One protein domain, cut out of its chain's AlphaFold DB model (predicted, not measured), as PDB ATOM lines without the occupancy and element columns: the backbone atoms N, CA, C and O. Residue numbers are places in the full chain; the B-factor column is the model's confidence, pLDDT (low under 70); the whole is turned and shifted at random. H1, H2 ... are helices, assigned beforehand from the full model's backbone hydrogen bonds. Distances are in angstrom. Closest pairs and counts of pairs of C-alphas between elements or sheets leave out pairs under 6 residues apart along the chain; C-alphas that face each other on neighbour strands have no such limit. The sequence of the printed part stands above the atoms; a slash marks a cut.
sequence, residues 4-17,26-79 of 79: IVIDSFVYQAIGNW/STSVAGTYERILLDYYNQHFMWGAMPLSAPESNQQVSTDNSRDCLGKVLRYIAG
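Overview. This is residues 4 to 17 and 26 to 79 of the 79 residues of an uncharacterized protein of Ruminococcus sp. AF21-42 (UniProt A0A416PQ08). What does one see first? Two helices, H2 and H3, lie side by side as a helical hairpin, and H1 lies crosswise over one side of it, with Ala 13 packed on H2 and Ile 6 close to H3. The long loop of residues 46 to 66 joins H2 to H3 at one end of the hairpin and folds back on itself, with a short pairing between residues 52 to 53 and 60 to 61. What is it built of, and how large is it? The printed part has 68 residues with three named helices, in the order H1, H2, H3, and no named strand; the class is all helix. It is compact, with a radius of gyration of the C-alphas of 12.0 A, and spans 34 by 25 by 18 A.

Along the chain. Where does the first helix lie? H1 is residues 4 to 14, and it begins at C-alpha 4 at (19.225, 24.072, 70.516). Its first and last C-alphas are 15.3 A apart. Which helix is longest? H2, residues 32 to 45, has 14 residues and measures 19.1 A from C-alpha 32 at (8.856, 44.155, 74.144) to C-alpha 45. Where does the last helix end? H3, residues 67 to 78, measures 16.2 A and ends at C-alpha 78 at (15.700, 42.419, 79.091).

Arrangement. How does H1 stand to H2? They touch, the closest C-alphas being those of Ala 13 and Leu 37, 5.9 A apart. Their lines are about perpendicular at 71 degrees, only just past a steep tilt. How does H1 stand to H3? They are close but not clearly touching, the closest C-alphas being those of Ile 6 and Leu 70, 7.2 A apart. They run the same way at a steep tilt of 50 degrees. How do H2 and H3 meet? They form a helical hairpin and touch, the closest C-alphas being those of Glu 34 and Ala 78, 4.7 A apart. They run opposite ways at a shallow tilt of 26 degrees. What do the backbones show? In H1, H2 and H3 every O i to N i+4 pair is within hydrogen-bond range.

Size, cuts and confidence. How far does it reach? The two C-alphas farthest apart are those of Thr 27 and Asn 65, 35.8 A. Is anything missing, and which link is long? Residues 18 to 25 are not printed, in the link across the cut from H1 to H2, and C-alphas 17 and 26 are 10.9 A apart. The link from H2 to H3, 21 residues, is long. Where is the model's confidence low? The mean pLDDT of the printed part is 78.6, and residues 46 to 51, 55 to 56, 62 to 64 and 79 are under 70.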
ATOM      1  N   ILE A   4      20.561  24.658  70.690       80.38
ATOM      2  CA  ILE A   4      19.225  24.072  70.516       80.38
ATOM      3  C   ILE A   4      18.255  24.425  71.653       80.38
ATOM      4  O   ILE A   4      17.061  24.542  71.413       80.38
ATOM      5  N   VAL A   5      18.745  24.625  72.884       79.06
ATOM      6  CA  VAL A   5      17.899  24.998  74.034       79.06
ATOM      7  C   VAL A   5      17.354  26.405  73.840       79.06
ATOM      8  O   VAL A   5      16.171  26.636  74.061       79.06
ATOM      9  N   ILE A   6      18.216  27.335  73.426       82.56
ATOM     10  CA  ILE A   6      17.834  28.730  73.196       82.56
ATOM     11  C   ILE A   6      16.891  28.807  72.005       82.56
ATOM     12  O   ILE A   6      15.861  29.454  72.107       82.56
ATOM     13  N   ASP A   7      17.231  28.132  70.909       83.25
ATOM     14  CA  ASP A   7      16.430  28.141  69.688       83.25
ATOM     15  C   ASP A   7      15.018  27.594  69.943       83.25
ATOM     16  O   ASP A   7      14.030  28.275  69.677       83.25
ATOM     17  N   SER A   8      14.922  26.437  70.607       84.19
ATOM     18  CA  SER A   8      13.634  25.831  70.978       84.19
ATOM     19  C   SER A   8      12.845  26.705  71.957       84.19
ATOM     20  O   SER A   8      11.632  26.854  71.821       84.19
ATOM     21  N   PHE A   9      13.524  27.300  72.944       85.56
ATOM     22  CA  PHE A   9      12.899  28.207  73.906       85.56
ATOM     23  C   PHE A   9      12.335  29.446  73.218       85.56
ATOM     24  O   PHE A   9      11.175  29.784  73.425       85.56
ATOM     25  N   VAL A  10      13.152  30.116  72.403       86.50
ATOM     26  CA  VAL A  10      12.761  31.326  71.683       86.50
ATOM     27  C   VAL A  10      11.601  30.998  70.756       86.50
ATOM     28  O   VAL A  10      10.594  31.686  70.818       86.50
ATOM     29  N   TYR A  11      11.681  29.909  69.989       85.69
ATOM     30  CA  TYR A  11      10.598  29.459  69.118       85.69
ATOM     31  C   TYR A  11       9.260  29.312  69.864       85.69
ATOM     32  O   TYR A  11       8.239  29.831  69.414       85.69
ATOM     33  N   GLN A  12       9.255  28.670  71.038       83.81
ATOM     34  CA  GLN A  12       8.040  28.531  71.848       83.81
ATOM     35  C   GLN A  12       7.589  29.846  72.505       83.81
ATOM     36  O   GLN A  12       6.389  30.114  72.562       83.81
ATOM     37  N   ALA A  13       8.524  30.661  72.996       86.44
ATOM     38  CA  ALA A  13       8.235  31.886  73.738       86.44
ATOM     39  C   ALA A  13       7.693  33.011  72.845       86.44
ATOM     40  O   ALA A  13       6.814  33.766  73.257       86.44
ATOM     41  N   ILE A  14       8.205  33.127  71.618       85.69
ATOM     42  CA  ILE A  14       7.806  34.179  70.676       85.69
ATOM     43  C   ILE A  14       6.479  33.836  69.981       85.69
ATOM     44  O   ILE A  14       5.759  34.732  69.542       85.69
ATOM     45  N   GLY A  15       6.121  32.550  69.890       82.81
ATOM     46  CA  GLY A  15       4.854  32.092  69.321       82.81
ATOM     47  C   GLY A  15       4.602  32.638  67.911       82.81
ATOM     48  O   GLY A  15       5.315  32.311  66.972       82.81
ATOM     49  N   ASN A  16       3.582  33.492  67.761       81.75
ATOM     50  CA  ASN A  16       3.179  34.079  66.473       81.75
ATOM     51  C   ASN A  16       3.968  35.339  66.072       81.75
ATOM     52  O   ASN A  16       3.599  36.026  65.116       81.75
ATOM     53  N   TRP A  17       5.015  35.693  66.816       82.62
ATOM     54  CA  TRP A  17       5.892  36.791  66.437       82.62
ATOM     55  C   TRP A  17       6.593  36.476  65.122       82.62
ATOM     56  O   TRP A  17       7.094  35.378  64.893       82.62
ATOM     57  N   SER A  26       5.707  48.214  63.194       76.06
ATOM     58  CA  SER A  26       5.626  47.563  64.503       76.06
ATOM     59  C   SER A  26       4.677  48.342  65.400       76.06
ATOM     60  O   SER A  26       4.845  49.547  65.580       76.06
ATOM     61  N   THR A  27       3.726  47.653  66.019       78.38
ATOM     62  CA  THR A  27       2.969  48.187  67.161       78.38
ATOM     63  C   THR A  27       3.672  47.907  68.492       78.38
ATOM     64  O   THR A  27       3.340  48.517  69.506       78.38
ATOM     65  N   SER A  28       4.662  47.011  68.491       78.00
ATOM     66  CA  SER A  28       5.453  46.647  69.663       78.00
ATOM     67  C   SER A  28       6.553  47.673  69.920       78.00
ATOM     68  O   SER A  28       7.334  48.001  69.022       78.00
ATOM     69  N   VAL A  29       6.635  48.143  71.165       81.06
ATOM     70  CA  VAL A  29       7.676  49.061  71.647       81.06
ATOM     71  C   VAL A  29       9.026  48.336  71.692       81.06
ATOM     72  O   VAL A  29       9.079  47.125  71.927       81.06
ATOM     73  N   ALA A  30      10.131  49.059  71.509       78.00
ATOM     74  CA  ALA A  30      11.467  48.512  71.747       78.00
ATOM     75  C   ALA A  30      11.563  47.890  73.159       78.00
ATOM     76  O   ALA A  30      11.034  48.450  74.120       78.00
ATOM     77  N   GLY A  31      12.191  46.718  73.285       81.88
ATOM     78  CA  GLY A  31      12.253  45.975  74.550       81.88
ATOM     79  C   GLY A  31      11.078  45.017  74.799       81.88
ATOM     80  O   GLY A  31      11.103  44.249  75.761       81.88
ATOM     81  N   THR A  32      10.018  45.054  73.976       85.56
ATOM     82  CA  THR A  32       8.856  44.155  74.144       85.56
ATOM     83  C   THR A  32       9.246  42.697  73.909       85.56
ATOM     84  O   THR A  32       8.765  41.813  74.612       85.56
ATOM     85  N   TYR A  33      10.145  42.452  72.956       85.56
ATOM     86  CA  TYR A  33      10.642  41.116  72.641       85.56
ATOM     87  C   TYR A  33      11.349  40.489  73.846       85.56
ATOM     88  O   TYR A  33      10.991  39.406  74.305       85.56
ATOM     89  N   GLU A  34      12.313  41.210  74.407       88.38
ATOM     90  CA  GLU A  34      13.142  40.759  75.514       88.38
ATOM     91  C   GLU A  34      12.316  40.562  76.789       88.38
ATOM     92  O   GLU A  34      12.510  39.579  77.507       88.38
ATOM     93  N   ARG A  35      11.329  41.437  77.027       86.94
ATOM     94  CA  ARG A  35      10.363  41.273  78.122       86.94
ATOM     95  C   ARG A  35       9.501  40.032  77.965       86.94
ATOM     96  O   ARG A  35       9.350  39.309  78.937       86.94
ATOM     97  N   ILE A  36       8.983  39.749  76.770       88.31
ATOM     98  CA  ILE A  36       8.171  38.545  76.536       88.31
ATOM     99  C   ILE A  36       8.988  37.283  76.785       88.31
ATOM    100  O   ILE A  36       8.497  36.365  77.437       88.31
ATOM    101  N   LEU A  37      10.241  37.240  76.326       88.56
ATOM    102  CA  LEU A  37      11.117  36.105  76.605       88.56
ATOM    103  C   LEU A  37      11.354  35.932  78.112       88.56
ATOM    104  O   LEU A  37      11.279  34.815  78.626       88.56
ATOM    105  N   LEU A  38      11.628  37.024  78.832       88.12
ATOM    106  CA  LEU A  38      11.843  36.975  80.277       88.12
ATOM    107  C   LEU A  38      10.568  36.580  81.038       88.12
ATOM    108  O   LEU A  38      10.643  35.766  81.957       88.12
ATOM    109  N   ASP A  39       9.410  37.107  80.649       88.31
ATOM    110  CA  ASP A  39       8.116  36.773  81.248       88.31
ATOM    111  C   ASP A  39       7.754  35.314  80.992       88.31
ATOM    112  O   ASP A  39       7.383  34.608  81.929       88.31
ATOM    113  N   TYR A  40       7.950  34.821  79.767       86.94
ATOM    114  CA  TYR A  40       7.740  33.418  79.427       86.94
ATOM    115  C   TYR A  40       8.646  32.505  80.262       86.94
ATOM    116  O   TYR A  40       8.192  31.510  80.831       86.94
ATOM    117  N   TYR A  41       9.920  32.873  80.425       85.06
ATOM    118  CA  TYR A  41      10.823  32.167  81.329       85.06
ATOM    119  C   TYR A  41      10.329  32.218  82.780       85.06
ATOM    120  O   TYR A  41      10.269  31.192  83.451       85.06
ATOM    121  N   ASN A  42       9.921  33.376  83.290       84.81
ATOM    122  CA  ASN A  42       9.458  33.486  84.671       84.81
ATOM    123  C   ASN A  42       8.168  32.686  84.921       84.81
ATOM    124  O   ASN A  42       8.042  32.039  85.956       84.81
ATOM    125  N   GLN A  43       7.234  32.677  83.973       81.81
ATOM    126  CA  GLN A  43       5.968  31.953  84.093       81.81
ATOM    127  C   GLN A  43       6.149  30.438  83.984       81.81
ATOM    128  O   GLN A  43       5.599  29.693  84.794       81.81
ATOM    129  N   HIS A  44       6.934  29.980  83.010       74.62
ATOM    130  CA  HIS A  44       7.024  28.558  82.688       74.62
ATOM    131  C   HIS A  44       8.221  27.859  83.312       74.62
ATOM    132  O   HIS A  44       8.121  26.693  83.690       74.62
ATOM    133  N   PHE A  45       9.351  28.555  83.452       71.94
ATOM    134  CA  PHE A  45      10.507  27.969  84.104       71.94
ATOM    135  C   PHE A  45      10.345  28.052  85.616       71.94
ATOM    136  O   PHE A  45      10.401  26.997  86.236       71.94
ATOM    137  N   MET A  46      10.083  29.203  86.252       64.19
ATOM    138  CA  MET A  46      10.166  29.299  87.731       64.19
ATOM    139  C   MET A  46       9.371  28.237  88.511       64.19
ATOM    140  O   MET A  46       9.808  27.863  89.596       64.19
ATOM    141  N   TRP A  47       8.283  27.709  87.947       59.66
ATOM    142  CA  TRP A  47       7.397  26.741  88.597       59.66
ATOM    143  C   TRP A  47       7.685  25.257  88.296       59.66
ATOM    144  O   TRP A  47       7.081  24.397  88.931       59.66
ATOM    145  N   GLY A  48       8.606  24.912  87.385       59.41
ATOM    146  CA  GLY A  48       8.950  23.508  87.121       59.41
ATOM    147  C   GLY A  48       9.769  23.262  85.853       59.41
ATOM    148  O   GLY A  48      10.211  24.199  85.187       59.41
ATOM    149  N   ALA A  49      10.006  21.987  85.532       57.59
ATOM    150  CA  ALA A  49      10.649  21.577  84.287       57.59
ATOM    151  C   ALA A  49       9.644  21.688  83.132       57.59
ATOM    152  O   ALA A  49       8.703  20.900  83.047       57.59
ATOM    153  N   MET A  50       9.836  22.665  82.244       64.62
ATOM    154  CA  MET A  50       9.084  22.709  80.996       64.62
ATOM    155  C   MET A  50       9.768  21.792  79.973       64.62
ATOM    156  O   MET A  50      10.976  21.939  79.749       64.62
ATOM    157  N   PRO A  51       9.038  20.857  79.342       64.81
ATOM    158  CA  PRO A  51       9.563  20.134  78.199       64.81
ATOM    159  C   PRO A  51       9.684  21.115  77.028       64.81
ATOM    160  O   PRO A  51       8.692  21.446  76.382       64.81
ATOM    161  N   LEU A  52      10.898  21.602  76.765       72.50
ATOM    162  CA  LEU A  52      11.191  22.239  75.487       72.50
ATOM    163  C   LEU A  52      11.210  21.147  74.421       72.50
ATOM    164  O   LEU A  52      11.851  20.112  74.609       72.50
ATOM    165  N   SER A  53      10.536  21.386  73.307       74.94
ATOM    166  CA  SER A  53      10.585  20.508  72.143       74.94
ATOM    167  C   SER A  53      11.299  21.233  71.022       74.94
ATOM    168  O   SER A  53      10.967  22.381  70.723       74.94
ATOM    169  N   ALA A  54      12.277  20.567  70.415       71.25
ATOM    170  CA  ALA A  54      12.956  21.130  69.263       71.25
ATOM    171  C   ALA A  54      11.955  21.327  68.111       71.25
ATOM    172  O   ALA A  54      11.202  20.388  67.808       71.25
ATOM    173  N   PRO A  55      11.938  22.516  67.476       64.94
ATOM    174  CA  PRO A  55      11.178  22.714  66.252       64.94
ATOM    175  C   PRO A  55      11.659  21.678  65.226       64.94
ATOM    176  O   PRO A  55      12.831  21.308  65.216       64.94
ATOM    177  N   GLU A  56      10.744  21.149  64.420       68.81
ATOM    178  CA  GLU A  56      10.928  20.023  63.483       68.81
ATOM    179  C   GLU A  56      10.923  18.611  64.092       68.81
ATOM    180  O   GLU A  56      10.162  17.763  63.631       68.81
ATOM    181  N   SER A  57      11.735  18.309  65.110       71.19
ATOM    182  CA  SER A  57      11.882  16.914  65.576       71.19
ATOM    183  C   SER A  57      10.978  16.532  66.749       71.19
ATOM    184  O   SER A  57      10.898  15.351  67.092       71.19
ATOM    185  N   ASN A  58      10.331  17.508  67.401       70.25
ATOM    186  CA  ASN A  58       9.632  17.344  68.685       70.25
ATOM    187  C   ASN A  58      10.490  16.691  69.783       70.25
ATOM    188  O   ASN A  58       9.972  16.258  70.816       70.25
ATOM    189  N   GLN A  59      11.808  16.628  69.586       75.44
ATOM    190  CA  GLN A  59      12.713  16.003  70.528       75.44
ATOM    191  C   GLN A  59      12.706  16.801  71.827       75.44
ATOM    192  O   GLN A  59      12.912  18.015  71.816       75.44
ATOM    193  N   GLN A  60      12.489  16.105  72.940       72.38
ATOM    194  CA  GLN A  60      12.534  16.723  74.254       72.38
ATOM    195  C   GLN A  60      13.963  17.193  74.542       72.38
ATOM    196  O   GLN A  60      14.913  16.407  74.565       72.38
ATOM    197  N   VAL A  61      14.109  18.492  74.754       71.81
ATOM    198  CA  VAL A  61      15.368  19.133  75.098       71.81
ATOM    199  C   VAL A  61      15.400  19.295  76.615       71.81
ATOM    200  O   VAL A  61      14.634  20.071  77.185       71.81
ATOM    201  N   SER A  62      16.291  18.555  77.282       69.31
ATOM    202  CA  SER A  62      16.524  18.744  78.718       69.31
ATOM    203  C   SER A  62      17.118  20.132  78.955       69.31
ATOM    204  O   SER A  62      18.129  20.524  78.361       69.31
ATOM    205  N   THR A  63      16.461  20.888  79.829       68.56
ATOM    206  CA  THR A  63      16.858  22.251  80.187       68.56
ATOM    207  C   THR A  63      17.577  22.323  81.525       68.56
ATOM    208  O   THR A  63      18.110  23.379  81.858       68.56
ATOM    209  N   ASP A  64      17.680  21.207  82.247       68.06
ATOM    210  CA  ASP A  64      18.144  21.136  83.636       68.06
ATOM    211  C   ASP A  64      19.520  21.789  83.836       68.06
ATOM    212  O   ASP A  64      19.716  22.565  84.764       68.06
ATOM    213  N   ASN A  65      20.448  21.584  82.895       70.88
ATOM    214  CA  ASN A  65      21.804  22.147  82.959       70.88
ATOM    215  C   ASN A  65      21.962  23.518  82.276       70.88
ATOM    216  O   ASN A  65      23.009  24.156  82.388       70.88
ATOM    217  N   SER A  66      20.975  23.959  81.492       75.25
ATOM    218  CA  SER A  66      21.054  25.210  80.714       75.25
ATOM    219  C   SER A  66      20.120  26.299  81.230       75.25
ATOM    220  O   SER A  66      20.250  27.447  80.816       75.25
ATOM    221  N   ARG A  67      19.219  25.966  82.153       75.94
ATOM    222  CA  ARG A  67      18.193  26.854  82.692       75.94
ATOM    223  C   ARG A  67      18.760  28.066  83.423       75.94
ATOM    224  O   ARG A  67      18.290  29.172  83.165       75.94
ATOM    225  N   ASP A  68      19.754  27.889  84.292       80.12
ATOM    226  CA  ASP A  68      20.392  29.010  84.998       80.12
ATOM    227  C   ASP A  68      21.103  29.959  84.030       80.12
ATOM    228  O   ASP A  68      20.993  31.181  84.136       80.12
ATOM    229  N   CYS A  69      21.812  29.398  83.049       83.50
ATOM    230  CA  CYS A  69      22.468  30.175  82.001       83.50
ATOM    231  C   CYS A  69      21.450  30.920  81.130       83.50
ATOM    232  O   CYS A  69      21.641  32.103  80.864       83.50
ATOM    233  N   LEU A  70      20.356  30.261  80.740       83.75
ATOM    234  CA  LEU A  70      19.279  30.868  79.962       83.75
ATOM    235  C   LEU A  70      18.651  32.035  80.732       83.75
ATOM    236  O   LEU A  70      18.569  33.133  80.198       83.75
ATOM    237  N   GLY A  71      18.316  31.848  82.012       84.50
ATOM    238  CA  GLY A  71      17.764  32.914  82.851       84.50
ATOM    239  C   GLY A  71      18.700  34.120  82.983       84.50
ATOM    240  O   GLY A  71      18.242  35.259  82.923       84.50
ATOM    241  N   LYS A  72      20.016  33.894  83.104       86.31
ATOM    242  CA  LYS A  72      21.018  34.976  83.115       86.31
ATOM    243  C   LYS A  72      21.048  35.747  81.797       86.31
ATOM    244  O   LYS A  72      21.073  36.972  81.825       86.31
ATOM    245  N   VAL A  73      21.020  35.044  80.664       87.00
ATOM    246  CA  VAL A  73      20.998  35.671  79.334       87.00
ATOM    247  C   VAL A  73      19.715  36.471  79.134       87.00
ATOM    248  O   VAL A  73      19.790  37.617  78.712       87.00
ATOM    249  N   LEU A  74      18.558  35.911  79.495       87.94
ATOM    250  CA  LEU A  74      17.263  36.585  79.365       87.94
ATOM    251  C   LEU A  74      17.179  37.860  80.210       87.94
ATOM    252  O   LEU A  74      16.683  38.878  79.745       87.94
ATOM    253  N   ARG A  75      17.720  37.832  81.431       87.50
ATOM    254  CA  ARG A  75      17.824  39.033  82.272       87.50
ATOM    255  C   ARG A  75      18.771  40.067  81.671       87.50
ATOM    256  O   ARG A  75      18.447  41.244  81.672       87.50
ATOM    257  N   TYR A  76      19.902  39.627  81.122       87.94
ATOM    258  CA  TYR A  76      20.864  40.521  80.481       87.94
ATOM    259  C   TYR A  76      20.290  41.226  79.241       87.94
ATOM    260  O   TYR A  76      20.574  42.400  79.034       87.94
ATOM    261  N   ILE A  77      19.482  40.536  78.422       85.00
ATOM    262  CA  ILE A  77      18.840  41.154  77.247       85.00
ATOM    263  C   ILE A  77      17.641  42.033  77.625       85.00
ATOM    264  O   ILE A  77      17.404  43.040  76.968       85.00
ATOM    265  N   ALA A  78      16.889  41.676  78.672       83.69
ATOM    266  CA  ALA A  78      15.700  42.419  79.091       83.69
ATOM    267  C   ALA A  78      16.012  43.730  79.832       83.69
ATOM    268  O   ALA A  78      15.155  44.619  79.843       83.69
ATOM    269  N   GLY A  79      17.224  43.862  80.385       68.44
ATOM    270  CA  GLY A  79      17.693  45.051  81.103       68.44
ATOM    271  C   GLY A  79      17.596  44.908  82.612       68.44
ATOM    272  O   GLY A  79      16.458  44.849  83.128       68.44
TER     273      GLY A  79